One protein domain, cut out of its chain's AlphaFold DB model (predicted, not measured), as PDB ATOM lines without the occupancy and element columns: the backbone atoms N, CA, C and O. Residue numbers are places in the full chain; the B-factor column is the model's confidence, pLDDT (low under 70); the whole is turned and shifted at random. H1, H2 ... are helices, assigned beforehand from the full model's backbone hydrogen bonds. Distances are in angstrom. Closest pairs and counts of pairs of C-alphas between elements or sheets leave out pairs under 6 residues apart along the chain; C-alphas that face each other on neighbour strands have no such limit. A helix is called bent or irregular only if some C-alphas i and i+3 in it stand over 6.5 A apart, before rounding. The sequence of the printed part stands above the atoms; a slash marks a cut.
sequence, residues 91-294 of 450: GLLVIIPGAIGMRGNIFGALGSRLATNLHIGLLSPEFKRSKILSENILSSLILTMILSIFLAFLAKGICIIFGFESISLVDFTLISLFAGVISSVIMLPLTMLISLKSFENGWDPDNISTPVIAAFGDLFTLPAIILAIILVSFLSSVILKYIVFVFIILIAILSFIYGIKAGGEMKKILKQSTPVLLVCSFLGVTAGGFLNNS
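Overview. This is residues 91 to 294 of the 450 residues of the protein "Putative cation transporter" of Methanobrevibacter arboriphilus JCM 13429 = DSM 1125 (UniProt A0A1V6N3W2). What does the model look like? The long helices H2 and H3 lie in the middle, side by side with H1, in a bundle that H4a and H6b, arms of two bent helices, complete; H5 crosses H2 on the side away from H1, with H6a near one end of H5 and H4b covering part of H3. What makes it up? The printed part has 204 residues with six named helices, H1 to H6 in that order, and no named strand; the class is all helix. How large is it? It is compact, with a radius of gyration of the C-alphas of 17.3 A, and spans 51 by 36 by 29 A.

Along the chain. Where are the longest helices? H2, residues 131 to 162, runs 45.6 A from C-alpha 131 at (-109.234, -81.998, 112.927). H3, residues 169 to 200, runs 44.9 A with a kink of 37 degrees near residue 186; it is neither bent nor irregular, but only just: C-alphas 186 and 189 are 6.1 A apart. Which other helices are whole? H1, residues 92 to 119, spans 40.6 A from (-96.165, -57.911, 139.080) and is irregular, C-alphas 94 and 97 being 7.1 A apart. H5, residues 238 to 261, spans 34.9 A. Which are bent? H4, residues 209 to 234, and H6, residues 264 to 293, were each assigned as one helix by hydrogen bonds but are bent: C-alphas 219 and 222 are 6.7 A apart, C-alphas 272 and 275 6.5 A. The arms are H4a, 209 to 219; H4b, 222 to 234; H6a, 264 to 272; and H6b, 275 to 293, which spans 27.5 A.

Arrangement. What does H2 touch? H2 and H3 form a helical hairpin at a steep tilt of 38 degrees, with closest C-alphas Ala 152 and Thr 173, 4.9 A apart. H1 and H2 form another, at a shallow tilt of 19 degrees, with closest C-alphas Ile 95 and Ala 155, 5.6 A apart. With residues 249 to 259 alone, H5 touches H2 at a steep tilt of 48 degrees, closest at the C-alphas of Met 145 and Ala 252, 5.8 A. What else touches? H1 touches H6b, closest at the C-alphas of Gly 98 and Gly 284, 3.6 A, and H4a, at those of Gly 104 and Ala 214, 4.1 A. H4b touches H3 (Ala 179 and Ala 224, C-alphas 4.6 A), and H6a touches H5 (Ile 260 and Lys 267, C-alphas 4.5 A). How are the backbones? Every O i to N i+4 pair is within hydrogen-bond range in H2, H4a, H4b, H5, H6a and H6b; in H1 22 of 24 are, in H3 26 of 28.

Size, cuts and confidence. How far does it reach? The two C-alphas farthest apart, those of Gly 202 and Ile 239, are 53.6 A apart. Is anything missing or uncertain? The printed part has no cut, the link from H1 to H2 is long, and residues 204 to 207 are under 70 in pLDDT.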
ATOM      1  N   GLY A  91     -95.996 -56.714 143.197       88.56
ATOM      2  CA  GLY A  91     -96.020 -58.155 142.942       88.56
ATOM      3  C   GLY A  91     -96.122 -58.550 141.462       88.56
ATOM      4  O   GLY A  91     -96.063 -59.740 141.157       88.56
ATOM      5  N   LEU A  92     -96.204 -57.599 140.518       90.75
ATOM      6  CA  LEU A  92     -96.165 -57.911 139.080       90.75
ATOM      7  C   LEU A  92     -94.842 -58.583 138.676       90.75
ATOM      8  O   LEU A  92     -94.826 -59.479 137.840       90.75
ATOM      9  N   LEU A  93     -93.729 -58.230 139.321       90.81
ATOM     10  CA  LEU A  93     -92.441 -58.873 139.058       90.81
ATOM     11  C   LEU A  93     -92.421 -60.374 139.387       90.81
ATOM     12  O   LEU A  93     -91.692 -61.130 138.750       90.81
ATOM     13  N   VAL A  94     -93.274 -60.817 140.314       93.69
ATOM     14  CA  VAL A  94     -93.409 -62.231 140.688       93.69
ATOM     15  C   VAL A  94     -94.060 -63.051 139.571       93.69
ATOM     16  O   VAL A  94     -93.721 -64.217 139.382       93.69
ATOM     17  N   ILE A  95     -94.975 -62.451 138.801       93.81
ATOM     18  CA  ILE A  95     -95.694 -63.159 137.737       93.81
ATOM     19  C   ILE A  95     -94.940 -63.158 136.404       93.81
ATOM     20  O   ILE A  95     -95.147 -64.062 135.599       93.81
ATOM     21  N   ILE A  96     -94.073 -62.168 136.159       92.44
ATOM     22  CA  ILE A  96     -93.445 -61.937 134.848       92.44
ATOM     23  C   ILE A  96     -92.633 -63.145 134.349       92.44
ATOM     24  O   ILE A  96     -92.942 -63.605 133.248       92.44
ATOM     25  N   PRO A  97     -91.670 -63.719 135.101       90.75
ATOM     26  CA  PRO A  97     -90.875 -64.835 134.579       90.75
ATOM     27  C   PRO A  97     -91.723 -66.078 134.292       90.75
ATOM     28  O   PRO A  97     -91.630 -66.664 133.217       90.75
ATOM     29  N   GLY A  98     -92.643 -66.429 135.197       91.12
ATOM     30  CA  GLY A  98     -93.575 -67.531 134.955       91.12
ATOM     31  C   GLY A  98     -94.556 -67.255 133.814       91.12
ATOM     32  O   GLY A  98     -94.974 -68.184 133.121       91.12
ATOM     33  N   ALA A  99     -94.899 -65.989 133.564       92.75
ATOM     34  CA  ALA A  99     -95.703 -65.623 132.413       92.75
ATOM     35  C   ALA A  99     -94.914 -65.855 131.123       92.75
ATOM     36  O   ALA A  99     -95.406 -66.576 130.262       92.75
ATOM     37  N   ILE A 100     -93.703 -65.308 131.027       90.25
ATOM     38  CA  ILE A 100     -92.807 -65.434 129.874       90.25
ATOM     39  C   ILE A 100     -92.561 -66.912 129.529       90.25
ATOM     40  O   ILE A 100     -92.974 -67.370 128.458       90.25
ATOM     41  N   GLY A 101     -92.043 -67.697 130.482       87.31
ATOM     42  CA  GLY A 101     -91.696 -69.103 130.252       87.31
ATOM     43  C   GLY A 101     -92.892 -69.960 129.828       87.31
ATOM     44  O   GLY A 101     -92.781 -70.842 128.977       87.31
ATOM     45  N   MET A 102     -94.096 -69.671 130.332       87.94
ATOM     46  CA  MET A 102     -95.305 -70.393 129.921       87.94
ATOM     47  C   MET A 102     -95.635 -70.205 128.432       87.94
ATOM     48  O   MET A 102     -96.136 -71.140 127.807       87.94
ATOM     49  N   ARG A 103     -95.361 -69.031 127.842       89.06
ATOM     50  CA  ARG A 103     -95.658 -68.783 126.420       89.06
ATOM     51  C   ARG A 103     -94.677 -69.569 125.563       89.06
ATOM     52  O   ARG A 103     -95.129 -70.305 124.686       89.06
ATOM     53  N   GLY A 104     -93.385 -69.511 125.887       82.94
ATOM     54  CA  GLY A 104     -92.367 -70.356 125.261       82.94
ATOM     55  C   GLY A 104     -92.721 -71.843 125.347       82.94
ATOM     56  O   GLY A 104     -92.746 -72.533 124.331       82.94
ATOM     57  N   ASN A 105     -93.134 -72.324 126.521       85.94
ATOM     58  CA  ASN A 105     -93.461 -73.735 126.731       85.94
ATOM     59  C   ASN A 105     -94.726 -74.198 125.981       85.94
ATOM     60  O   ASN A 105     -94.722 -75.260 125.356       85.94
ATOM     61  N   ILE A 106     -95.822 -73.425 126.006       90.19
ATOM     62  CA  ILE A 106     -97.071 -73.792 125.310       90.19
ATOM     63  C   ILE A 106     -96.879 -73.741 123.791       90.19
ATOM     64  O   ILE A 106     -97.268 -74.675 123.080       90.19
ATOM     65  N   PHE A 107     -96.307 -72.645 123.289       90.50
ATOM     66  CA  PHE A 107     -96.183 -72.403 121.855       90.50
ATOM     67  C   PHE A 107     -95.009 -73.149 121.229       90.50
ATOM     68  O   PHE A 107     -95.126 -73.581 120.086       90.50
ATOM     69  N   GLY A 108     -93.930 -73.392 121.972       84.00
ATOM     70  CA  GLY A 108     -92.844 -74.280 121.556       84.00
ATOM     71  C   GLY A 108     -93.342 -75.715 121.380       84.00
ATOM     72  O   GLY A 108     -93.175 -76.301 120.311       84.00
ATOM     73  N   ALA A 109     -94.084 -76.243 122.362       82.38
ATOM     74  CA  ALA A 109     -94.700 -77.568 122.254       82.38
ATOM     75  C   ALA A 109     -95.722 -77.650 121.106       82.38
ATOM     76  O   ALA A 109     -95.807 -78.664 120.411       82.38
ATOM     77  N   LEU A 110     -96.501 -76.587 120.867       87.75
ATOM     78  CA  LEU A 110     -97.366 -76.500 119.689       87.75
ATOM     79  C   LEU A 110     -96.547 -76.533 118.391       87.75
ATOM     80  O   LEU A 110     -96.894 -77.288 117.486       87.75
ATOM     81  N   GLY A 111     -95.478 -75.744 118.302       84.88
ATOM     82  CA  GLY A 111     -94.627 -75.647 117.118       84.88
ATOM     83  C   GLY A 111     -93.979 -76.977 116.747       84.88
ATOM     84  O   GLY A 111     -94.021 -77.364 115.578       84.88
ATOM     85  N   SER A 112     -93.477 -77.707 117.747       80.12
ATOM     86  CA  SER A 112     -92.945 -79.065 117.585       80.12
ATOM     87  C   SER A 112     -94.021 -80.030 117.068       80.12
ATOM     88  O   SER A 112     -93.843 -80.651 116.020       80.12
ATOM     89  N   ARG A 113     -95.210 -80.070 117.694       84.81
ATOM     90  CA  ARG A 113     -96.324 -80.915 117.217       84.81
ATOM     91  C   ARG A 113     -96.746 -80.586 115.785       84.81
ATOM     92  O   ARG A 113     -97.080 -81.493 115.022       84.81
ATOM     93  N   LEU A 114     -96.767 -79.310 115.401       86.44
ATOM     94  CA  LEU A 114     -97.095 -78.907 114.033       86.44
ATOM     95  C   LEU A 114     -96.018 -79.352 113.039       86.44
ATOM     96  O   LEU A 114     -96.372 -79.890 111.993       86.44
ATOM     97  N   ALA A 115     -94.739 -79.178 113.375       80.00
ATOM     98  CA  ALA A 115     -93.624 -79.616 112.539       80.00
ATOM     99  C   ALA A 115     -93.666 -81.134 112.303       80.00
ATOM    100  O   ALA A 115     -93.655 -81.581 111.157       80.00
ATOM    101  N   THR A 116     -93.839 -81.929 113.359       79.69
ATOM    102  CA  THR A 116     -93.952 -83.393 113.258       79.69
ATOM    103  C   THR A 116     -95.126 -83.813 112.376       79.69
ATOM    104  O   THR A 116     -94.984 -84.656 111.489       79.69
ATOM    105  N   ASN A 117     -96.290 -83.184 112.549       83.81
ATOM    106  CA  ASN A 117     -97.461 -83.495 111.734       83.81
ATOM    107  C   ASN A 117     -97.303 -83.082 110.258       83.81
ATOM    108  O   ASN A 117     -97.905 -83.722 109.394       83.81
ATOM    109  N   LEU A 118     -96.510 -82.049 109.953       83.88
ATOM    110  CA  LEU A 118     -96.140 -81.686 108.579       83.88
ATOM    111  C   LEU A 118     -95.202 -82.737 107.967       83.88
ATOM    112  O   LEU A 118     -95.454 -83.200 106.857       83.88
ATOM    113  N   HIS A 119     -94.176 -83.177 108.703       80.62
ATOM    114  CA  HIS A 119     -93.215 -84.181 108.229       80.62
ATOM    115  C   HIS A 119     -93.833 -85.563 107.989       80.62
ATOM    116  O   HIS A 119     -93.465 -86.236 107.031       80.62
ATOM    117  N   ILE A 120     -94.795 -85.975 108.819       83.75
ATOM    118  CA  ILE A 120     -95.506 -87.258 108.665       83.75
ATOM    119  C   ILE A 120     -96.631 -87.158 107.607       83.75
ATOM    120  O   ILE A 120     -97.227 -88.160 107.221       83.75
ATOM    121  N   GLY A 121     -96.931 -85.955 107.101       83.12
ATOM    122  CA  GLY A 121     -97.958 -85.736 106.076       83.12
ATOM    123  C   GLY A 121     -99.398 -85.719 106.605       83.12
ATOM    124  O   GLY A 121    -100.344 -85.762 105.820       83.12
ATOM    125  N   LEU A 122     -99.589 -85.626 107.926       82.88
ATOM    126  CA  LEU A 122    -100.906 -85.466 108.562       82.88
ATOM    127  C   LEU A 122    -101.450 -84.033 108.436       82.88
ATOM    128  O   LEU A 122    -102.664 -83.813 108.479       82.88
ATOM    129  N   LEU A 123    -100.559 -83.050 108.286       83.88
ATOM    130  CA  LEU A 123    -100.885 -81.663 107.965       83.88
ATOM    131  C   LEU A 123    -100.322 -81.293 106.596       83.88
ATOM    132  O   LEU A 123     -99.199 -81.650 106.258       83.88
ATOM    133  N   SER A 124    -101.097 -80.530 105.822       80.94
ATOM    134  CA  SER A 124    -100.607 -79.949 104.574       80.94
ATOM    135  C   SER A 124     -99.945 -78.585 104.823       80.94
ATOM    136  O   SER A 124    -100.397 -77.848 105.709       80.94
ATOM    137  N   PRO A 125     -98.950 -78.184 104.004       77.94
ATOM    138  CA  PRO A 125     -98.300 -76.867 104.100       77.94
ATOM    139  C   PRO A 125     -99.262 -75.676 103.963       77.94
ATOM    140  O   PRO A 125     -98.983 -74.557 104.379       77.94
ATOM    141  N   GLU A 126    -100.438 -75.910 103.388       73.88
ATOM    142  CA  GLU A 126    -101.484 -74.902 103.214       73.88
ATOM    143  C   GLU A 126    -102.269 -74.627 104.511       73.88
ATOM    144  O   GLU A 126    -103.125 -73.741 104.516       73.88
ATOM    145  N   PHE A 127    -102.033 -75.410 105.577       74.56
ATOM    146  CA  PHE A 127    -102.838 -75.453 106.805       74.56
ATOM    147  C   PHE A 127    -104.344 -75.428 106.523       74.56
ATOM    148  O   PHE A 127    -105.115 -74.666 107.120       74.56
ATOM    149  N   LYS A 128    -104.787 -76.282 105.593       75.81
ATOM    150  CA  LYS A 128    -106.220 -76.524 105.402       75.81
ATOM    151  C   LYS A 128    -106.819 -76.959 106.740       75.81
ATOM    152  O   LYS A 128    -106.188 -77.702 107.493       75.81
ATOM    153  N   ARG A 129    -108.032 -76.482 107.049       75.88
ATOM    154  CA  ARG A 129    -108.723 -76.837 108.296       75.88
ATOM    155  C   ARG A 129    -108.792 -78.356 108.419       75.88
ATOM    156  O   ARG A 129    -109.525 -79.004 107.681       75.88
ATOM    157  N   SER A 130    -108.038 -78.889 109.371       85.69
ATOM    158  CA  SER A 130    -108.031 -80.299 109.730       85.69
ATOM    159  C   SER A 130    -108.427 -80.454 111.195       85.69
ATOM    160  O   SER A 130    -108.313 -79.520 112.002       85.69
ATOM    161  N   LYS A 131    -108.903 -81.651 111.543       88.31
ATOM    162  CA  LYS A 131    -109.234 -81.998 112.927       88.31
ATOM    163  C   LYS A 131    -108.000 -81.865 113.827       88.31
ATOM    164  O   LYS A 131    -108.072 -81.198 114.850       88.31
ATOM    165  N   ILE A 132    -106.853 -82.377 113.374       87.62
ATOM    166  CA  ILE A 132    -105.569 -82.337 114.095       87.62
ATOM    167  C   ILE A 132    -105.118 -80.896 114.367       87.62
ATOM    168  O   ILE A 132    -104.732 -80.573 115.491       87.62
ATOM    169  N   LEU A 133    -105.203 -80.017 113.362       89.06
ATOM    170  CA  LEU A 133    -104.836 -78.607 113.514       89.06
ATOM    171  C   LEU A 133    -105.750 -77.910 114.528       89.06
ATOM    172  O   LEU A 133    -105.278 -77.194 115.408       89.06
ATOM    173  N   SER A 134    -107.059 -78.149 114.428       90.81
ATOM    174  CA  SER A 134    -108.052 -77.540 115.318       90.81
ATOM    175  C   SER A 134    -107.880 -78.011 116.764       90.81
ATOM    176  O   SER A 134    -107.922 -77.190 117.676       90.81
ATOM    177  N   GLU A 135    -107.625 -79.304 116.981       91.88
ATOM    178  CA  GLU A 135    -107.366 -79.874 118.307       91.88
ATOM    179  C   GLU A 135    -106.084 -79.310 118.933       91.88
ATOM    180  O   GLU A 135    -106.090 -78.953 120.111       91.88
ATOM    181  N   ASN A 136    -105.011 -79.140 118.154       91.00
ATOM    182  CA  ASN A 136    -103.765 -78.529 118.625       91.00
ATOM    183  C   ASN A 136    -103.945 -77.053 119.018       91.00
ATOM    184  O   ASN A 136    -103.529 -76.646 120.107       91.00
ATOM    185  N   ILE A 137    -104.613 -76.266 118.169       93.06
ATOM    186  CA  ILE A 137    -104.888 -74.847 118.438       93.06
ATOM    187  C   ILE A 137    -105.780 -74.705 119.676       93.06
ATOM    188  O   ILE A 137    -105.423 -73.985 120.609       93.06
ATOM    189  N   LEU A 138    -106.908 -75.419 119.733       94.56
ATOM    190  CA  LEU A 138    -107.828 -75.347 120.872       94.56
ATOM    191  C   LEU A 138    -107.161 -75.793 122.176       94.56
ATOM    192  O   LEU A 138    -107.350 -75.143 123.200       94.56
ATOM    193  N   SER A 139    -106.335 -76.843 122.139       93.81
ATOM    194  CA  SER A 139    -105.584 -77.289 123.319       93.81
ATOM    195  C   SER A 139    -104.638 -76.206 123.832       93.81
ATOM    196  O   SER A 139    -104.613 -75.945 125.031       93.81
ATOM    197  N   SER A 140    -103.894 -75.535 122.945       94.06
ATOM    198  CA  SER A 140    -102.973 -74.459 123.341       94.06
ATOM    199  C   SER A 140    -103.695 -73.252 123.960       94.06
ATOM    200  O   SER A 140    -103.232 -72.698 124.958       94.06
ATOM    201  N   LEU A 141    -104.876 -72.895 123.441       95.56
ATOM    202  CA  LEU A 141    -105.715 -71.830 123.997       95.56
ATOM    203  C   LEU A 141    -106.266 -72.198 125.379       95.56
ATOM    204  O   LEU A 141    -106.224 -71.380 126.295       95.56
ATOM    205  N   ILE A 142    -106.737 -73.436 125.547       96.12
ATOM    206  CA  ILE A 142    -107.233 -73.944 126.834       96.12
ATOM    207  C   ILE A 142    -106.117 -73.975 127.877       96.12
ATOM    208  O   ILE A 142    -106.310 -73.469 128.983       96.12
ATOM    209  N   LEU A 143    -104.940 -74.497 127.519       94.56
ATOM    210  CA  LEU A 143    -103.764 -74.478 128.392       94.56
ATOM    211  C   LEU A 143    -103.410 -73.048 128.801       94.56
ATOM    212  O   LEU A 143    -103.207 -72.800 129.984       94.56
ATOM    213  N   THR A 144    -103.418 -72.099 127.859       95.56
ATOM    214  CA  THR A 144    -103.139 -70.686 128.161       95.56
ATOM    215  C   THR A 144    -104.104 -70.134 129.208       95.56
ATOM    216  O   THR A 144    -103.662 -69.501 130.164       95.56
ATOM    217  N   MET A 145    -105.411 -70.376 129.063       95.31
ATOM    218  CA  MET A 145    -106.418 -69.869 130.006       95.31
ATOM    219  C   MET A 145    -106.218 -70.446 131.411       95.31
ATOM    220  O   MET A 145    -106.145 -69.696 132.382       95.31
ATOM    221  N   ILE A 146    -106.083 -71.768 131.517       95.69
ATOM    222  CA  ILE A 146    -105.949 -72.462 132.806       95.69
ATOM    223  C   ILE A 146    -104.661 -72.060 133.504       95.69
ATOM    224  O   ILE A 146    -104.671 -71.740 134.691       95.69
ATOM    225  N   LEU A 147    -103.551 -72.068 132.769       95.25
ATOM    226  CA  LEU A 147    -102.249 -71.780 133.343       95.25
ATOM    227  C   LEU A 147    -102.121 -70.302 133.702       95.25
ATOM    228  O   LEU A 147    -101.507 -69.999 134.714       95.25
ATOM    229  N   SER A 148    -102.766 -69.388 132.970       96.06
ATOM    230  CA  SER A 148    -102.813 -67.973 133.363       96.06
ATOM    231  C   SER A 148    -103.536 -67.770 134.697       96.06
ATOM    232  O   SER A 148    -103.060 -67.001 135.535       96.06
ATOM    233  N   ILE A 149    -104.644 -68.486 134.927       96.19
ATOM    234  CA  ILE A 149    -105.340 -68.484 136.222       96.19
ATOM    235  C   ILE A 149    -104.430 -69.090 137.291       96.19
ATOM    236  O   ILE A 149    -104.183 -68.465 138.315       96.19
ATOM    237  N   PHE A 150    -103.870 -70.274 137.046       95.94
ATOM    238  CA  PHE A 150    -102.989 -70.937 138.005       95.94
ATOM    239  C   PHE A 150    -101.787 -70.067 138.405       95.94
ATOM    240  O   PHE A 150    -101.480 -69.938 139.588       95.94
ATOM    241  N   LEU A 151    -101.158 -69.407 137.433       95.44
ATOM    242  CA  LEU A 151    -100.030 -68.506 137.634       95.44
ATOM    243  C   LEU A 151    -100.390 -67.318 138.533       95.44
ATOM    244  O   LEU A 151     -99.598 -66.945 139.390       95.44
ATOM    245  N   ALA A 152    -101.589 -66.753 138.381       96.50
ATOM    246  CA  ALA A 152    -102.071 -65.668 139.232       96.50
ATOM    247  C   ALA A 152    -102.260 -66.109 140.692       96.50
ATOM    248  O   ALA A 152    -101.868 -65.393 141.614       96.50
ATOM    249  N   PHE A 153    -102.812 -67.306 140.904       96.50
ATOM    250  CA  PHE A 153    -102.966 -67.884 142.240       96.50
ATOM    251  C   PHE A 153    -101.609 -68.196 142.875       96.50
ATOM    252  O   PHE A 153    -101.387 -67.854 144.036       96.50
ATOM    253  N   LEU A 154    -100.682 -68.781 142.110       96.06
ATOM    254  CA  LEU A 154     -99.314 -69.018 142.563       96.06
ATOM    255  C   LEU A 154     -98.589 -67.717 142.905       96.06
ATOM    256  O   LEU A 154     -97.998 -67.627 143.975       96.06
ATOM    257  N   ALA A 155     -98.656 -66.705 142.038       96.00
ATOM    258  CA  ALA A 155     -98.021 -65.411 142.272       96.00
ATOM    259  C   ALA A 155     -98.554 -64.757 143.545       96.00
ATOM    260  O   ALA A 155     -97.763 -64.305 144.375       96.00
ATOM    261  N   LYS A 156     -99.876 -64.789 143.758       96.75
ATOM    262  CA  LYS A 156    -100.465 -64.293 145.004       96.75
ATOM    263  C   LYS A 156     -99.991 -65.099 146.214       96.75
ATOM    264  O   LYS A 156     -99.653 -64.500 147.231       96.75
ATOM    265  N   GLY A 157     -99.927 -66.426 146.098       96.06
ATOM    266  CA  GLY A 157     -99.408 -67.308 147.144       96.06
ATOM    267  C   GLY A 157     -97.957 -66.995 147.514       96.06
ATOM    268  O   GLY A 157     -97.659 -66.814 148.688       96.06
ATOM    269  N   ILE A 158     -97.073 -66.843 146.523       94.25
ATOM    270  CA  ILE A 158     -95.669 -66.464 146.736       94.25
ATOM    271  C   ILE A 158     -95.569 -65.082 147.383       94.25
ATOM    272  O   ILE A 158     -94.839 -64.929 148.357       94.25
ATOM    273  N   CYS A 159     -96.350 -64.095 146.934       95.00
ATOM    274  CA  CYS A 159     -96.359 -62.781 147.582       95.00
ATOM    275  C   CYS A 159     -96.757 -62.869 149.063       95.00
ATOM    276  O   CYS A 159     -96.142 -62.210 149.891       95.00
ATOM    277  N   ILE A 160     -97.742 -63.705 149.412       95.12
ATOM    278  CA  ILE A 160     -98.157 -63.913 150.807       95.12
ATOM    279  C   ILE A 160     -97.054 -64.611 151.615       95.12
ATOM    280  O   ILE A 160     -96.744 -64.168 152.715       95.12
ATOM    281  N   ILE A 161     -96.444 -65.672 151.073       94.19
ATOM    282  CA  ILE A 161     -95.403 -66.460 151.758       94.19
ATOM    283  C   ILE A 161     -94.170 -65.608 152.077       94.19
ATOM    284  O   ILE A 161     -93.624 -65.709 153.172       94.19
ATOM    285  N   PHE A 162     -93.739 -64.767 151.135       90.75
ATOM    286  CA  PHE A 162     -92.557 -63.916 151.297       90.75
ATOM    287  C   PHE A 162     -92.870 -62.523 151.873       90.75
ATOM    288  O   PHE A 162     -91.955 -61.725 152.055       90.75
ATOM    289  N   GLY A 163     -94.139 -62.218 152.169       90.44
ATOM    290  CA  GLY A 163     -94.549 -60.930 152.740       90.44
ATOM    291  C   GLY A 163     -94.426 -59.737 151.785       90.44
ATOM    292  O   GLY A 163     -94.242 -58.610 152.233       90.44
ATOM    293  N   PHE A 164     -94.507 -59.962 150.471       91.75
ATOM    294  CA  PHE A 164     -94.432 -58.899 149.469       91.75
ATOM    295  C   PHE A 164     -95.750 -58.123 149.355       91.75
ATOM    296  O   PHE A 164     -96.838 -58.712 149.297       91.75
ATOM    297  N   GLU A 165     -95.654 -56.797 149.208       90.19
ATOM    298  CA  GLU A 165     -96.784 -55.988 148.751       90.19
ATOM    299  C   GLU A 165     -97.267 -56.501 147.394       90.19
ATOM    300  O   GLU A 165     -96.477 -56.773 146.485       90.19
ATOM    301  N   SER A 166     -98.579 -56.688 147.259       92.50
ATOM    302  CA  SER A 166     -99.134 -57.317 146.068       92.50
ATOM    303  C   SER A 166    -100.561 -56.890 145.766       92.50
ATOM    304  O   SER A 166    -101.383 -56.722 146.671       92.50
ATOM    305  N   ILE A 167    -100.875 -56.796 144.474       93.44
ATOM    306  CA  ILE A 167    -102.228 -56.519 143.981       93.44
ATOM    307  C   ILE A 167    -103.240 -57.605 144.385       93.44
ATOM    308  O   ILE A 167    -102.900 -58.678 144.906       93.44
ATOM    309  N   SER A 168    -104.526 -57.317 144.173       94.56
ATOM    310  CA  SER A 168    -105.601 -58.262 144.476       94.56
ATOM    311  C   SER A 168    -105.489 -59.534 143.617       94.56
ATOM    312  O   SER A 168    -104.984 -59.508 142.494       94.56
ATOM    313  N   LEU A 169    -105.987 -60.669 144.128       95.44
ATOM    314  CA  LEU A 169    -106.027 -61.927 143.363       95.44
ATOM    315  C   LEU A 169    -106.841 -61.785 142.066       95.44
ATOM    316  O   LEU A 169    -106.523 -62.407 141.051       95.44
ATOM    317  N   VAL A 170    -107.883 -60.953 142.108       95.75
ATOM    318  CA  VAL A 170    -108.722 -60.630 140.952       95.75
ATOM    319  C   VAL A 170    -107.892 -59.919 139.890       95.75
ATOM    320  O   VAL A 170    -107.854 -60.384 138.754       95.75
ATOM    321  N   ASP A 171    -107.172 -58.857 140.255       94.38
ATOM    322  CA  ASP A 171    -106.337 -58.118 139.304       94.38
ATOM    323  C   ASP A 171    -105.209 -59.001 138.752       94.38
ATOM    324  O   ASP A 171    -105.010 -59.021 137.540       94.38
ATOM    325  N   PHE A 172    -104.542 -59.813 139.586       95.12
ATOM    326  CA  PHE A 172    -103.551 -60.785 139.100       95.12
ATOM    327  C   PHE A 172    -104.133 -61.729 138.049       95.12
ATOM    328  O   PHE A 172    -103.514 -61.969 137.012       95.12
ATOM    329  N   THR A 173    -105.325 -62.265 138.312       96.62
ATOM    330  CA  THR A 173    -105.974 -63.234 137.423       96.62
ATOM    331  C   THR A 173    -106.384 -62.588 136.108       96.62
ATOM    332  O   THR A 173    -106.121 -63.148 135.045       96.62
ATOM    333  N   LEU A 174    -106.982 -61.395 136.165       96.31
ATOM    334  CA  LEU A 174    -107.397 -60.655 134.975       96.31
ATOM    335  C   LEU A 174    -106.191 -60.210 134.138       96.31
ATOM    336  O   LEU A 174    -106.198 -60.415 132.927       96.31
ATOM    337  N   ILE A 175    -105.138 -59.674 134.767       95.75
ATOM    338  CA  ILE A 175    -103.910 -59.260 134.072       95.75
ATOM    339  C   ILE A 175    -103.251 -60.472 133.408       95.75
ATOM    340  O   ILE A 175    -102.982 -60.439 132.208       95.75
ATOM    341  N   SER A 176    -103.034 -61.559 134.156       96.38
ATOM    342  CA  SER A 176    -102.401 -62.780 133.642       96.38
ATOM    343  C   SER A 176    -103.167 -63.362 132.455       96.38
ATOM    344  O   SER A 176    -102.576 -63.711 131.428       96.38
ATOM    345  N   LEU A 177    -104.498 -63.431 132.563       95.88
ATOM    346  CA  LEU A 177    -105.336 -64.025 131.532       95.88
ATOM    347  C   LEU A 177    -105.467 -63.136 130.299       95.88
ATOM    348  O   LEU A 177    -105.316 -63.644 129.190       95.88
ATOM    349  N   PHE A 178    -105.696 -61.830 130.451       96.00
ATOM    350  CA  PHE A 178    -105.719 -60.926 129.299       96.00
ATOM    351  C   PHE A 178    -104.363 -60.892 128.598       96.00
ATOM    352  O   PHE A 178    -104.327 -60.992 127.375       96.00
ATOM    353  N   ALA A 179    -103.255 -60.867 129.344       95.88
ATOM    354  CA  ALA A 179    -101.921 -60.951 128.759       95.88
ATOM    355  C   ALA A 179    -101.721 -62.274 128.005       95.88
ATOM    356  O   ALA A 179    -101.209 -62.283 126.887       95.88
ATOM    357  N   GLY A 180    -102.171 -63.396 128.581       94.50
ATOM    358  CA  GLY A 180    -102.178 -64.702 127.922       94.50
ATOM    359  C   GLY A 180    -102.971 -64.704 126.620       94.50
ATOM    360  O   GLY A 180    -102.440 -65.097 125.590       94.50
ATOM    361  N   VAL A 181    -104.210 -64.215 126.634       94.31
ATOM    362  CA  VAL A 181    -105.069 -64.164 125.443       94.31
ATOM    363  C   VAL A 181    -104.479 -63.250 124.367       94.31
ATOM    364  O   VAL A 181    -104.405 -63.657 123.208       94.31
ATOM    365  N   ILE A 182    -104.020 -62.050 124.735       94.50
ATOM    366  CA  ILE A 182    -103.402 -61.089 123.808       94.50
ATOM    367  C   ILE A 182    -102.144 -61.690 123.178       94.50
ATOM    368  O   ILE A 182    -101.996 -61.657 121.956       94.50
ATOM    369  N   SER A 183    -101.268 -62.286 123.991       93.25
ATOM    370  CA  SER A 183    -100.059 -62.952 123.505       93.25
ATOM    371  C   SER A 183    -100.405 -64.113 122.566       93.25
ATOM    372  O   SER A 183     -99.866 -64.190 121.466       93.25
ATOM    373  N   SER A 184    -101.390 -64.950 122.910       91.94
ATOM    374  CA  SER A 184    -101.820 -66.083 122.079       91.94
ATOM    375  C   SER A 184    -102.334 -65.684 120.696       91.94
ATOM    376  O   SER A 184    -102.137 -66.432 119.741       91.94
ATOM    377  N   VAL A 185    -102.957 -64.508 120.556       90.50
ATOM    378  CA  VAL A 185    -103.395 -63.984 119.248       90.50
ATOM    379  C   VAL A 185    -102.207 -63.745 118.312       90.50
ATOM    380  O   VAL A 185    -102.341 -63.934 117.103       90.50
ATOM    381  N   ILE A 186    -101.050 -63.364 118.859       88.31
ATOM    382  CA  ILE A 186     -99.814 -63.111 118.108       88.31
ATOM    383  C   ILE A 186     -99.000 -64.402 117.955       88.31
ATOM    384  O   ILE A 186     -98.540 -64.726 116.861       88.31
ATOM    385  N   MET A 187     -98.865 -65.169 119.035       90.75
ATOM    386  CA  MET A 187     -98.034 -66.369 119.089       90.75
ATOM    387  C   MET A 187     -98.579 -67.503 118.222       90.75
ATOM    388  O   MET A 187     -97.809 -68.132 117.510       90.75
ATOM    389  N   LEU A 188     -99.897 -67.736 118.188       90.56
ATOM    390  CA  LEU A 188    -100.488 -68.787 117.349       90.56
ATOM    391  C   LEU A 188    -100.101 -68.689 115.862       90.56
ATOM    392  O   LEU A 188     -99.568 -69.664 115.324       90.56
ATOM    393  N   PRO A 189    -100.371 -67.568 115.155       86.44
ATOM    394  CA  PRO A 189     -99.993 -67.447 113.752       86.44
ATOM    395  C   PRO A 189     -98.479 -67.490 113.563       86.44
ATOM    396  O   PRO A 189     -98.017 -68.088 112.594       86.44
ATOM    397  N   LEU A 190     -97.711 -66.913 114.487       85.81
ATOM    398  CA  LEU A 190     -96.257 -66.932 114.430       85.81
ATOM    399  C   LEU A 190     -95.697 -68.359 114.521       85.81
ATOM    400  O   LEU A 190     -94.931 -68.763 113.653       85.81
ATOM    401  N   THR A 191     -96.123 -69.142 115.513       88.56
ATOM    402  CA  THR A 191     -95.731 -70.544 115.690       88.56
ATOM    403  C   THR A 191     -96.065 -71.370 114.456       88.56
ATOM    404  O   THR A 191     -95.205 -72.084 113.951       88.56
ATOM    405  N   MET A 192     -97.282 -71.235 113.919       85.75
ATOM    406  CA  MET A 192     -97.673 -71.930 112.689       85.75
ATOM    407  C   MET A 192     -96.743 -71.586 111.516       85.75
ATOM    408  O   MET A 192     -96.318 -72.477 110.781       85.75
ATOM    409  N   LEU A 193     -96.408 -70.305 111.340       81.25
ATOM    410  CA  LEU A 193     -95.523 -69.850 110.266       81.25
ATOM    411  C   LEU A 193     -94.083 -70.345 110.443       81.25
ATOM    412  O   LEU A 193     -93.480 -70.779 109.463       81.25
ATOM    413  N   ILE A 194     -93.545 -70.307 111.664       80.56
ATOM    414  CA  ILE A 194     -92.203 -70.824 111.970       80.56
ATOM    415  C   ILE A 194     -92.145 -72.326 111.669       80.56
ATOM    416  O   ILE A 194     -91.253 -72.753 110.940       80.56
ATOM    417  N   SER A 195     -93.133 -73.106 112.124       81.81
ATOM    418  CA  SER A 195     -93.207 -74.546 111.844       81.81
ATOM    419  C   SER A 195     -93.252 -74.849 110.343       81.81
ATOM    420  O   SER A 195     -92.532 -75.733 109.882       81.81
ATOM    421  N   LEU A 196     -94.039 -74.099 109.557       79.88
ATOM    422  CA  LEU A 196     -94.039 -74.253 108.094       79.88
ATOM    423  C   LEU A 196     -92.695 -73.916 107.480       79.88
ATOM    424  O   LEU A 196     -92.232 -74.633 106.599       79.88
ATOM    425  N   LYS A 197     -92.085 -72.802 107.894       76.88
ATOM    426  CA  LYS A 197     -90.876 -72.332 107.229       76.88
ATOM    427  C   LYS A 197     -89.670 -73.198 107.565       76.88
ATOM    428  O   LYS A 197     -88.829 -73.417 106.696       76.88
ATOM    429  N   SER A 198     -89.635 -73.740 108.780       77.50
ATOM    430  CA  SER A 198     -88.683 -74.780 109.161       77.50
ATOM    431  C   SER A 198     -88.831 -76.000 108.252       77.50
ATOM    432  O   SER A 198     -87.845 -76.447 107.672       77.50
ATOM    433  N   PHE A 199     -90.070 -76.462 108.041       79.12
ATOM    434  CA  PHE A 199     -90.378 -77.583 107.150       79.12
ATOM    435  C   PHE A 199     -89.974 -77.313 105.687       79.12
ATOM    436  O   PHE A 199     -89.260 -78.116 105.093       79.12
ATOM    437  N   GLU A 200     -90.364 -76.171 105.107       77.62
ATOM    438  CA  GLU A 200     -90.045 -75.813 103.713       77.62
ATOM    439  C   GLU A 200     -88.539 -75.699 103.444       77.62
ATOM    440  O   GLU A 200     -88.080 -75.996 102.343       77.62
ATOM    441  N   ASN A 201     -87.777 -75.229 104.433       70.75
ATOM    442  CA  ASN A 201     -86.342 -75.001 104.297       70.75
ATOM    443  C   ASN A 201     -85.495 -76.213 104.732       70.75
ATOM    444  O   ASN A 201     -84.268 -76.134 104.671       70.75
ATOM    445  N   GLY A 202     -86.119 -77.307 105.186       71.12
ATOM    446  CA  GLY A 202     -85.421 -78.491 105.700       71.12
ATOM    447  C   GLY A 202     -84.621 -78.222 106.978       71.12
ATOM    448  O   GLY A 202     -83.622 -78.891 107.232       71.12
ATOM    449  N   TRP A 203     -85.015 -77.211 107.751       71.00
ATOM    450  CA  TRP A 203     -84.380 -76.880 109.019       71.00
ATOM    451  C   TRP A 203     -84.837 -77.828 110.111       71.00
ATOM    452  O   TRP A 203     -86.035 -78.090 110.237       71.00
ATOM    453  N   ASP A 204     -83.884 -78.251 110.936       66.06
ATOM    454  CA  ASP A 204     -84.175 -78.993 112.150       66.06
ATOM    455  C   ASP A 204     -84.968 -78.088 113.121       66.06
ATOM    456  O   ASP A 204     -84.430 -77.074 113.599       66.06
ATOM    457  N   PRO A 205     -86.254 -78.392 113.385       65.06
ATOM    458  CA  PRO A 205     -87.080 -77.589 114.278       65.06
ATOM    459  C   PRO A 205     -86.502 -77.522 115.697       65.06
ATOM    460  O   PRO A 205     -86.737 -76.530 116.390       65.06
ATOM    461  N   ASP A 206     -85.682 -78.494 116.094       63.16
ATOM    462  CA  ASP A 206     -85.105 -78.561 117.432       63.16
ATOM    463  C   ASP A 206     -83.972 -77.547 117.635       63.16
ATOM    464  O   ASP A 206     -83.794 -77.025 118.738       63.16
ATOM    465  N   ASN A 207     -83.250 -77.192 116.566       67.31
ATOM    466  CA  ASN A 207     -82.149 -76.225 116.627       67.31
ATOM    467  C   ASN A 207     -82.606 -74.780 116.372       67.31
ATOM    468  O   ASN A 207     -81.940 -73.844 116.812       67.31
ATOM    469  N   ILE A 208     -83.712 -74.584 115.637       70.25
ATOM    470  CA  ILE A 208     -84.148 -73.254 115.174       70.25
ATOM    471  C   ILE A 208     -85.554 -72.900 115.663       70.25
ATOM    472  O   ILE A 208     -85.751 -71.815 116.204       70.25
ATOM    473  N   SER A 209     -86.546 -73.776 115.484       74.12
ATOM    474  CA  SER A 209     -87.944 -73.413 115.764       74.12
ATOM    475  C   SER A 209     -88.187 -73.182 117.253       74.12
ATOM    476  O   SER A 209     -88.825 -72.194 117.611       74.12
ATOM    477  N   THR A 210     -87.658 -74.050 118.118       74.81
ATOM    478  CA  THR A 210     -87.875 -73.954 119.570       74.81
ATOM    479  C   THR A 210     -87.285 -72.671 120.176       74.81
ATOM    480  O   THR A 210     -88.062 -71.920 120.772       74.81
ATOM    481  N   PRO A 211     -85.990 -72.333 119.974       76.75
ATOM    482  CA  PRO A 211     -85.422 -71.093 120.515       76.75
ATOM    483  C   PRO A 211     -86.083 -69.831 119.947       76.75
ATOM    484  O   PRO A 211     -86.349 -68.878 120.673       76.75
ATOM    485  N   VAL A 212     -86.417 -69.827 118.650       80.81
ATOM    486  CA  VAL A 212     -87.040 -68.659 118.010       80.81
ATOM    487  C   VAL A 212     -88.460 -68.434 118.537       80.81
ATOM    488  O   VAL A 212     -88.830 -67.294 118.814       80.81
ATOM    489  N   ILE A 213     -89.263 -69.492 118.708       84.81
ATOM    490  CA  ILE A 213     -90.604 -69.368 119.302       84.81
ATOM    491  C   ILE A 213     -90.507 -68.861 120.746       84.81
ATOM    492  O   ILE A 213     -91.309 -68.007 121.120       84.81
ATOM    493  N   ALA A 214     -89.545 -69.347 121.536       83.94
ATOM    494  CA  ALA A 214     -89.330 -68.873 122.902       83.94
ATOM    495  C   ALA A 214     -88.993 -67.374 122.930       83.94
ATOM    496  O   ALA A 214     -89.749 -66.611 123.523       83.94
ATOM    497  N   ALA A 215     -87.990 -66.932 122.167       83.38
ATOM    498  CA  ALA A 215     -87.582 -65.523 122.109       83.38
ATOM    499  C   ALA A 215     -88.722 -64.578 121.682       83.38
ATOM    500  O   ALA A 215     -88.872 -63.463 122.184       83.38
ATOM    501  N   PHE A 216     -89.588 -65.016 120.763       86.50
ATOM    502  CA  PHE A 216     -90.789 -64.251 120.431       86.50
ATOM    503  C   PHE A 216     -91.844 -64.263 121.542       86.50
ATOM    504  O   PHE A 216     -92.540 -63.263 121.737       86.50
ATOM    505  N   GLY A 217     -91.971 -65.374 122.266       87.88
ATOM    506  CA  GLY A 217     -92.778 -65.455 123.479       87.88
ATOM    507  C   GLY A 217     -92.353 -64.398 124.494       87.88
ATOM    508  O   GLY A 217     -93.204 -63.648 124.978       87.88
ATOM    509  N   ASP A 218     -91.055 -64.276 124.737       88.12
ATOM    510  CA  ASP A 218     -90.452 -63.295 125.639       88.12
ATOM    511  C   ASP A 218     -90.736 -61.865 125.161       88.12
ATOM    512  O   ASP A 218     -91.298 -61.052 125.905       88.12
ATOM    513  N   LEU A 219     -90.472 -61.594 123.876       88.31
ATOM    514  CA  LEU A 219     -90.712 -60.303 123.228       88.31
ATOM    515  C   LEU A 219     -92.163 -59.817 123.378       88.31
ATOM    516  O   LEU A 219     -92.400 -58.643 123.666       88.31
ATOM    517  N   PHE A 220     -93.148 -60.692 123.151       90.81
ATOM    518  CA  PHE A 220     -94.561 -60.297 123.102       90.81
ATOM    519  C   PHE A 220     -95.287 -60.397 124.444       90.81
ATOM    520  O   PHE A 220     -96.354 -59.796 124.601       90.81
ATOM    521  N   THR A 221     -94.739 -61.110 125.430       91.56
ATOM    522  CA  THR A 221     -95.404 -61.281 126.729       91.56
ATOM    523  C   THR A 221     -95.446 -59.982 127.528       91.56
ATOM    524  O   THR A 221     -96.504 -59.629 128.050       91.56
ATOM    525  N   LEU A 222     -94.350 -59.223 127.596       91.88
ATOM    526  CA  LEU A 222     -94.312 -57.980 128.376       91.88
ATOM    527  C   LEU A 222     -95.246 -56.884 127.821       91.88
ATOM    528  O   LEU A 222     -96.040 -56.348 128.598       91.88
ATOM    529  N   PRO A 223     -95.278 -56.593 126.501       91.88
ATOM    530  CA  PRO A 223     -96.288 -55.702 125.928       91.88
ATOM    531  C   PRO A 223     -97.718 -56.174 126.187       91.88
ATOM    532  O   PRO A 223     -98.596 -55.360 126.473       91.88
ATOM    533  N   ALA A 224     -97.966 -57.488 126.121       94.69
ATOM    534  CA  ALA A 224     -99.280 -58.045 126.417       94.69
ATOM    535  C   ALA A 224     -99.681 -57.828 127.885       94.69
ATOM    536  O   ALA A 224    -100.847 -57.541 128.146       94.69
ATOM    537  N   ILE A 225     -98.734 -57.896 128.829       94.38
ATOM    538  CA  ILE A 225     -98.961 -57.550 130.241       94.38
ATOM    539  C   ILE A 225     -99.308 -56.065 130.390       94.38
ATOM    540  O   ILE A 225    -100.281 -55.745 131.067       94.38
ATOM    541  N   ILE A 226     -98.580 -55.159 129.729       92.81
ATOM    542  CA  ILE A 226     -98.886 -53.717 129.764       92.81
ATOM    543  C   ILE A 226    -100.302 -53.455 129.232       92.81
ATOM    544  O   ILE A 226    -101.100 -52.773 129.877       92.81
ATOM    545  N   LEU A 227    -100.651 -54.038 128.083       93.31
ATOM    546  CA  LEU A 227    -101.994 -53.923 127.512       93.31
ATOM    547  C   LEU A 227    -103.061 -54.516 128.440       93.31
ATOM    548  O   LEU A 227    -104.128 -53.927 128.599       93.31
ATOM    549  N   ALA A 228    -102.774 -55.644 129.087       95.00
ATOM    550  CA  ALA A 228    -103.669 -56.255 130.060       95.00
ATOM    551  C   ALA A 228    -103.908 -55.347 131.274       95.00
ATOM    552  O   ALA A 228    -105.051 -55.198 131.697       95.00
ATOM    553  N   ILE A 229    -102.868 -54.690 131.792       93.00
ATOM    554  CA  ILE A 229    -102.987 -53.707 132.878       93.00
ATOM    555  C   ILE A 229    -103.883 -52.544 132.457       93.00
ATOM    556  O   ILE A 229    -104.784 -52.155 133.204       93.00
ATOM    557  N   ILE A 230    -103.681 -52.014 131.249       91.69
ATOM    558  CA  ILE A 230    -104.509 -50.936 130.700       91.69
ATOM    559  C   ILE A 230    -105.976 -51.386 130.605       91.69
ATOM    560  O   ILE A 230    -106.866 -50.678 131.072       91.69
ATOM    561  N   LEU A 231    -106.240 -52.590 130.085       92.19
ATOM    562  CA  LEU A 231    -107.592 -53.157 130.008       92.19
ATOM    563  C   LEU A 231    -108.238 -53.321 131.387       92.19
ATOM    564  O   LEU A 231    -109.385 -52.923 131.572       92.19
ATOM    565  N   VAL A 232    -107.505 -53.859 132.366       91.88
ATOM    566  CA  VAL A 232    -107.987 -54.006 133.751       91.88
ATOM    567  C   VAL A 232    -108.253 -52.649 134.402       91.88
ATOM    568  O   VAL A 232    -109.188 -52.525 135.191       91.88
ATOM    569  N   SER A 233    -107.492 -51.618 134.041       87.81
ATOM    570  CA  SER A 233    -107.678 -50.255 134.552       87.81
ATOM    571  C   SER A 233    -108.950 -49.589 134.010       87.81
ATOM    572  O   SER A 233    -109.568 -48.793 134.716       87.81
ATOM    573  N   PHE A 234    -109.405 -49.956 132.805       89.19
ATOM    574  CA  PHE A 234    -110.700 -49.510 132.269       89.19
ATOM    575  C   PHE A 234    -111.906 -50.134 132.988       89.19
ATOM    576  O   PHE A 234    -113.010 -49.592 132.924       89.19
ATOM    577  N   LEU A 235    -111.724 -51.248 133.704       87.94
ATOM    578  CA  LEU A 235    -112.756 -51.834 134.559       87.94
ATOM    579  C   LEU A 235    -112.842 -51.058 135.885       87.94
ATOM    580  O   LEU A 235    -112.430 -51.547 136.933       87.94
ATOM    581  N   SER A 236    -113.385 -49.837 135.849       76.94
ATOM    582  CA  SER A 236    -113.448 -48.948 137.026       76.94
ATOM    583  C   SER A 236    -114.365 -49.471 138.141       76.94
ATOM    584  O   SER A 236    -114.167 -49.165 139.312       76.94
ATOM    585  N   SER A 237    -115.375 -50.271 137.791       89.31
ATOM    586  CA  SER A 237    -116.327 -50.852 138.740       89.31
ATOM    587  C   SER A 237    -115.767 -52.131 139.371       89.31
ATOM    588  O   SER A 237    -115.498 -53.117 138.683       89.31
ATOM    589  N   VAL A 238    -115.651 -52.136 140.705       88.69
ATOM    590  CA  VAL A 238    -115.216 -53.313 141.480       88.69
ATOM    591  C   VAL A 238    -116.134 -54.506 141.205       88.69
ATOM    592  O   VAL A 238    -115.657 -55.598 140.915       88.69
ATOM    593  N   ILE A 239    -117.452 -54.289 141.205       91.81
ATOM    594  CA  ILE A 239    -118.453 -55.332 140.935       91.81
ATOM    595  C   ILE A 239    -118.231 -55.947 139.547       91.81
ATOM    596  O   ILE A 239    -118.243 -57.168 139.401       91.81
ATOM    597  N   LEU A 240    -117.966 -55.115 138.536       92.25
ATOM    598  CA  LEU A 240    -117.716 -55.581 137.177       92.25
ATOM    599  C   LEU A 240    -116.450 -56.445 137.103       92.25
ATOM    600  O   LEU A 240    -116.484 -57.491 136.456       92.25
ATOM    601  N   LYS A 241    -115.368 -56.081 137.810       93.38
ATOM    602  CA  LYS A 241    -114.156 -56.916 137.891       93.38
ATOM    603  C   LYS A 241    -114.454 -58.307 138.452       93.38
ATOM    604  O   LYS A 241    -114.004 -59.293 137.874       93.38
ATOM    605  N   TYR A 242    -115.240 -58.404 139.528       94.69
ATOM    606  CA  TYR A 242    -115.622 -59.697 140.112       94.69
ATOM    607  C   TYR A 242    -116.518 -60.522 139.181       94.69
ATOM    608  O   TYR A 242    -116.298 -61.725 139.043       94.69
ATOM    609  N   ILE A 243    -117.485 -59.897 138.501       94.75
ATOM    610  CA  ILE A 243    -118.336 -60.583 137.514       94.75
ATOM    611  C   ILE A 243    -117.477 -61.165 136.388       94.75
ATOM    612  O   ILE A 243    -117.598 -62.346 136.062       94.75
ATOM    613  N   VAL A 244    -116.576 -60.354 135.826       94.38
ATOM    614  CA  VAL A 244    -115.668 -60.775 134.752       94.38
ATOM    615  C   VAL A 244    -114.738 -61.890 135.235       94.38
ATOM    616  O   VAL A 244    -114.568 -62.885 134.536       94.38
ATOM    617  N   PHE A 245    -114.198 -61.779 136.449       95.19
ATOM    618  CA  PHE A 245    -113.366 -62.808 137.071       95.19
ATOM    619  C   PHE A 245    -114.089 -64.157 137.200       95.19
ATOM    620  O   PHE A 245    -113.572 -65.173 136.735       95.19
ATOM    621  N   VAL A 246    -115.303 -64.175 137.764       96.19
ATOM    622  CA  VAL A 246    -116.098 -65.408 137.918       96.19
ATOM    623  C   VAL A 246    -116.448 -66.004 136.555       96.19
ATOM    624  O   VAL A 246    -116.300 -67.209 136.348       96.19
ATOM    625  N   PHE A 247    -116.864 -65.165 135.604       95.62
ATOM    626  CA  PHE A 247    -117.207 -65.596 134.250       95.62
ATOM    627  C   PHE A 247    -116.020 -66.248 133.529       95.62
ATOM    628  O   PHE A 247    -116.160 -67.310 132.922       95.62
ATOM    629  N   ILE A 248    -114.833 -65.653 133.640       94.44
ATOM    630  CA  ILE A 248    -113.604 -66.170 133.034       94.44
ATOM    631  C   ILE A 248    -113.180 -67.497 133.668       94.44
ATOM    632  O   ILE A 248    -112.829 -68.427 132.939       94.44
ATOM    633  N   ILE A 249    -113.242 -67.619 134.999       95.12
ATOM    634  CA  ILE A 249    -112.954 -68.888 135.687       95.12
ATOM    635  C   ILE A 249    -113.903 -69.982 135.198       95.12
ATOM    636  O   ILE A 249    -113.457 -71.084 134.874       95.12
ATOM    637  N   LEU A 250    -115.198 -69.673 135.090       96.62
ATOM    638  CA  LEU A 250    -116.192 -70.622 134.607       96.62
ATOM    639  C   LEU A 250    -115.881 -71.073 133.172       96.62
ATOM    640  O   LEU A 250    -115.861 -72.274 132.906       96.62
ATOM    641  N   ILE A 251    -115.573 -70.142 132.264       96.69
ATOM    642  CA  ILE A 251    -115.182 -70.470 130.883       96.69
ATOM    643  C   ILE A 251    -113.931 -71.349 130.857       96.69
ATOM    644  O   ILE A 251    -113.911 -72.355 130.145       96.69
ATOM    645  N   ALA A 252    -112.898 -71.005 131.626       95.31
ATOM    646  CA  ALA A 252    -111.658 -71.769 131.658       95.31
ATOM    647  C   ALA A 252    -111.912 -73.214 132.117       95.31
ATOM    648  O   ALA A 252    -111.503 -74.153 131.433       95.31
ATOM    649  N   ILE A 253    -112.674 -73.403 133.199       95.81
ATOM    650  CA  ILE A 253    -113.032 -74.730 133.719       95.81
ATOM    651  C   ILE A 253    -113.875 -75.512 132.703       95.81
ATOM    652  O   ILE A 253    -113.555 -76.660 132.393       95.81
ATOM    653  N   LEU A 254    -114.924 -74.902 132.143       96.94
ATOM    654  CA  LEU A 254    -115.794 -75.559 131.162       96.94
ATOM    655  C   LEU A 254    -115.021 -75.963 129.902       96.94
ATOM    656  O   LEU A 254    -115.187 -77.081 129.413       96.94
ATOM    657  N   SER A 255    -114.139 -75.091 129.408       95.62
ATOM    658  CA  SER A 255    -113.296 -75.373 128.244       95.62
ATOM    659  C   SER A 255    -112.308 -76.516 128.509       95.62
ATOM    660  O   SER A 255    -112.131 -77.381 127.650       95.62
ATOM    661  N   PHE A 256    -111.739 -76.599 129.717       95.56
ATOM    662  CA  PHE A 256    -110.872 -77.709 130.110       95.56
ATOM    663  C   PHE A 256    -111.619 -79.038 130.182       95.56
ATOM    664  O   PHE A 256    -111.162 -80.043 129.637       95.56
ATOM    665  N   ILE A 257    -112.793 -79.040 130.824       95.62
ATOM    666  CA  ILE A 257    -113.645 -80.227 130.939       95.62
ATOM    667  C   ILE A 257    -114.058 -80.706 129.548       95.62
ATOM    668  O   ILE A 257    -113.977 -81.902 129.266       95.62
ATOM    669  N   TYR A 258    -114.464 -79.781 128.675       95.19
ATOM    670  CA  TYR A 258    -114.761 -80.081 127.279       95.19
ATOM    671  C   TYR A 258    -113.559 -80.737 126.593       95.19
ATOM    672  O   TYR A 258    -113.700 -81.815 126.019       95.19
ATOM    673  N   GLY A 259    -112.366 -80.156 126.725       92.88
ATOM    674  CA  GLY A 259    -111.160 -80.678 126.089       92.88
ATOM    675  C   GLY A 259    -110.739 -82.068 126.569       92.88
ATOM    676  O   GLY A 259    -110.357 -82.912 125.762       92.88
ATOM    677  N   ILE A 260    -110.864 -82.358 127.867       92.75
ATOM    678  CA  ILE A 260    -110.580 -83.700 128.404       92.75
ATOM    679  C   ILE A 260    -111.629 -84.724 127.940       92.75
ATOM    680  O   ILE A 260    -111.299 -85.902 127.757       92.75
ATOM    681  N   LYS A 261    -112.885 -84.301 127.746       92.38
ATOM    682  CA  LYS A 261    -113.985 -85.167 127.290       92.38
ATOM    683  C   LYS A 261    -114.029 -85.365 125.773       92.38
ATOM    684  O   LYS A 261    -114.526 -86.398 125.342       92.38
ATOM    685  N   ALA A 262    -113.482 -84.439 124.983       83.56
ATOM    686  CA  ALA A 262    -113.505 -84.474 123.517       83.56
ATOM    687  C   ALA A 262    -112.813 -85.712 122.905       83.56
ATOM    688  O   ALA A 262    -113.078 -86.063 121.755       83.56
ATOM    689  N   GLY A 263    -111.963 -86.408 123.674       79.62
ATOM    690  CA  GLY A 263    -111.184 -87.549 123.185       79.62
ATOM    691  C   GLY A 263    -110.056 -87.116 122.240       79.62
ATOM    692  O   GLY A 263    -109.699 -85.941 122.193       79.62
ATOM    693  N   GLY A 264    -109.460 -88.073 121.524       86.62
ATOM    694  CA  GLY A 264    -108.462 -87.789 120.483       86.62
ATOM    695  C   GLY A 264    -107.170 -87.126 120.978       86.62
ATOM    696  O   GLY A 264    -106.718 -87.366 122.103       86.62
ATOM    697  N   GLU A 265    -106.586 -86.293 120.115       84.69
ATOM    698  CA  GLU A 265    -105.306 -85.620 120.353       84.69
ATOM    699  C   GLU A 265    -105.460 -84.530 121.419       84.69
ATOM    700  O   GLU A 265    -104.617 -84.390 122.304       84.69
ATOM    701  N   MET A 266    -106.595 -83.825 121.417       91.12
ATOM    702  CA  MET A 266    -106.910 -82.779 122.395       91.12
ATOM    703  C   MET A 266    -106.835 -83.277 123.846       91.12
ATOM    704  O   MET A 266    -106.154 -82.687 124.688       91.12
ATOM    705  N   LYS A 267    -107.486 -84.410 124.146       91.88
ATOM    706  CA  LYS A 267    -107.441 -85.025 125.482       91.88
ATOM    707  C   LYS A 267    -106.017 -85.412 125.875       91.88
ATOM    708  O   LYS A 267    -105.640 -85.243 127.036       91.88
ATOM    709  N   LYS A 268    -105.247 -85.961 124.930       87.00
ATOM    710  CA  LYS A 268    -103.864 -86.394 125.153       87.00
ATOM    711  C   LYS A 268    -102.982 -85.199 125.511       87.00
ATOM    712  O   LYS A 268    -102.354 -85.221 126.567       87.00
ATOM    713  N   ILE A 269    -103.039 -84.133 124.708       88.75
ATOM    714  CA  ILE A 269    -102.302 -82.886 124.942       88.75
ATOM    715  C   ILE A 269    -102.640 -82.313 126.320       88.75
ATOM    716  O   ILE A 269    -101.741 -82.060 127.117       88.75
ATOM    717  N   LEU A 270    -103.927 -82.148 126.644       93.00
ATOM    718  CA  LEU A 270    -104.327 -81.544 127.915       93.00
ATOM    719  C   LEU A 270    -103.894 -82.380 129.123       93.00
ATOM    720  O   LEU A 270    -103.409 -81.821 130.104       93.00
ATOM    721  N   LYS A 271    -104.017 -83.710 129.067       89.06
ATOM    722  CA  LYS A 271    -103.607 -84.577 130.181       89.06
ATOM    723  C   LYS A 271    -102.094 -84.625 130.387       89.06
ATOM    724  O   LYS A 271    -101.664 -84.726 131.530       89.06
ATOM    725  N   GLN A 272    -101.311 -84.577 129.312       83.94
ATOM    726  CA  GLN A 272     -99.851 -84.683 129.387       83.94
ATOM    727  C   GLN A 272     -99.191 -83.332 129.673       83.94
ATOM    728  O   GLN A 272     -98.329 -83.243 130.541       83.94
ATOM    729  N   SER A 273     -99.619 -82.266 128.992       87.06
ATOM    730  CA  SER A 273     -98.997 -80.949 129.132       87.06
ATOM    731  C   SER A 273     -99.395 -80.239 130.425       87.06
ATOM    732  O   SER A 273     -98.563 -79.534 130.983       87.06
ATOM    733  N   THR A 274    -100.620 -80.416 130.941       91.56
ATOM    734  CA  THR A 274    -101.061 -79.662 132.133       91.56
ATOM    735  C   THR A 274    -100.158 -79.906 133.350       91.56
ATOM    736  O   THR A 274     -99.642 -78.923 133.870       91.56
ATOM    737  N   PRO A 275     -99.879 -81.150 133.793       89.38
ATOM    738  CA  PRO A 275     -99.030 -81.379 134.967       89.38
ATOM    739  C   PRO A 275     -97.622 -80.796 134.814       89.38
ATOM    740  O   PRO A 275     -97.127 -80.139 135.725       89.38
ATOM    741  N   VAL A 276     -97.009 -80.978 133.640       86.00
ATOM    742  CA  VAL A 276     -95.672 -80.446 133.340       86.00
ATOM    743  C   VAL A 276     -95.682 -78.922 133.419       86.00
ATOM    744  O   VAL A 276     -94.850 -78.329 134.098       86.00
ATOM    745  N   LEU A 277     -96.668 -78.278 132.794       90.25
ATOM    746  CA  LEU A 277     -96.769 -76.822 132.760       90.25
ATOM    747  C   LEU A 277     -97.146 -76.212 134.116       90.25
ATOM    748  O   LEU A 277     -96.756 -75.077 134.381       90.25
ATOM    749  N   LEU A 278     -97.847 -76.938 134.993       92.69
ATOM    750  CA  LEU A 278     -98.065 -76.513 136.381       92.69
ATOM    751  C   LEU A 278     -96.737 -76.463 137.152       92.69
ATOM    752  O   LEU A 278     -96.467 -75.474 137.831       92.69
ATOM    753  N   VAL A 279     -95.879 -77.477 136.998       91.38
ATOM    754  CA  VAL A 279     -94.532 -77.481 137.599       91.38
ATOM    755  C   VAL A 279     -93.679 -76.348 137.027       91.38
ATOM    756  O   VAL A 279     -93.069 -75.600 137.784       91.38
ATOM    757  N   CYS A 280     -93.695 -76.163 135.704       89.69
ATOM    758  CA  CYS A 280     -92.990 -75.064 135.040       89.69
ATOM    759  C   CYS A 280     -93.466 -73.696 135.557       89.69
ATOM    760  O   CYS A 280     -92.657 -72.829 135.871       89.69
ATOM    761  N   SER A 281     -94.783 -73.523 135.714       92.25
ATOM    762  CA  SER A 281     -95.373 -72.292 136.253       92.25
ATOM    763  C   SER A 281     -94.925 -72.045 137.689       92.25
ATOM    764  O   SER A 281     -94.586 -70.920 138.030       92.25
ATOM    765  N   PHE A 282     -94.872 -73.083 138.527       93.75
ATOM    766  CA  PHE A 282     -94.350 -72.960 139.886       93.75
ATOM    767  C   PHE A 282     -92.897 -72.469 139.895       93.75
ATOM    768  O   PHE A 282     -92.612 -71.468 140.547       93.75
ATOM    769  N   LEU A 283     -92.014 -73.100 139.113       91.75
ATOM    770  CA  LEU A 283     -90.606 -72.697 138.990       91.75
ATOM    771  C   LEU A 283     -90.439 -71.269 138.446       91.75
ATOM    772  O   LEU A 283     -89.571 -70.523 138.896       91.75
ATOM    773  N   GLY A 284     -91.288 -70.861 137.503       91.62
ATOM    774  CA  GLY A 284     -91.260 -69.508 136.954       91.62
ATOM    775  C   GLY A 284     -91.738 -68.441 137.944       91.62
ATOM    776  O   GLY A 284     -91.163 -67.358 138.016       91.62
ATOM    777  N   VAL A 285     -92.764 -68.719 138.755       92.94
ATOM    778  CA  VAL A 285     -93.212 -67.766 139.789       92.94
ATOM    779  C   VAL A 285     -92.195 -67.690 140.929       92.94
ATOM    780  O   VAL A 285     -91.959 -66.604 141.454       92.94
ATOM    781  N   THR A 286     -91.532 -68.795 141.299       91.00
ATOM    782  CA  THR A 286     -90.436 -68.734 142.284       91.00
ATOM    783  C   THR A 286     -89.264 -67.906 141.759       91.00
ATOM    784  O   THR A 286     -88.736 -67.081 142.505       91.00
ATOM    785  N   ALA A 287     -88.928 -68.030 140.468       89.88
ATOM    786  CA  ALA A 287     -87.952 -67.169 139.797       89.88
ATOM    787  C   ALA A 287     -88.313 -65.682 139.930       89.88
ATOM    788  O   ALA A 287     -87.467 -64.858 140.288       89.88
ATOM    789  N   GLY A 288     -89.584 -65.347 139.683       91.25
ATOM    790  CA  GLY A 288     -90.122 -63.999 139.862       91.25
ATOM    791  C   GLY A 288     -90.106 -63.536 141.314       91.25
ATOM    792  O   GLY A 288     -89.852 -62.364 141.572       91.25
ATOM    793  N   GLY A 289     -90.315 -64.440 142.272       91.00
ATOM    794  CA  GLY A 289     -90.170 -64.166 143.702       91.00
ATOM    795  C   GLY A 289     -88.757 -63.708 144.068       91.00
ATOM    796  O   GLY A 289     -88.600 -62.670 144.715       91.00
ATOM    797  N   PHE A 290     -87.725 -64.421 143.596       89.19
ATOM    798  CA  PHE A 290     -86.325 -64.011 143.783       89.19
ATOM    799  C   PHE A 290     -86.032 -62.651 143.148       89.19
ATOM    800  O   PHE A 290     -85.333 -61.818 143.738       89.19
ATOM    801  N   LEU A 291     -86.609 -62.404 141.969       88.44
ATOM    802  CA  LEU A 291     -86.439 -61.136 141.277       88.44
ATOM    803  C   LEU A 291     -87.110 -59.978 142.020       88.44
ATOM    804  O   LEU A 291     -86.513 -58.916 142.184       88.44
ATOM    805  N   ASN A 292     -88.321 -60.206 142.527       90.12
ATOM    806  CA  ASN A 292     -89.081 -59.234 143.301       90.12
ATOM    807  C   ASN A 292     -88.370 -58.868 144.610       90.12
ATOM    808  O   ASN A 292     -88.319 -57.697 144.968       90.12
ATOM    809  N   ASN A 293     -87.744 -59.836 145.284       87.94
ATOM    810  CA  ASN A 293     -86.936 -59.565 146.478       87.94
ATOM    811  C   ASN A 293     -85.733 -58.645 146.190       87.94
ATOM    812  O   ASN A 293     -85.257 -57.924 147.063       87.94
ATOM    813  N   SER A 294     -85.254 -58.651 144.948       85.00
ATOM    814  CA  SER A 294     -84.059 -57.920 144.515       85.00
ATOM    815  C   SER A 294     -84.397 -56.643 143.741       85.00
ATOM    816  O   SER A 294     -83.514 -56.019 143.148       85.00
TER     817      SER A 294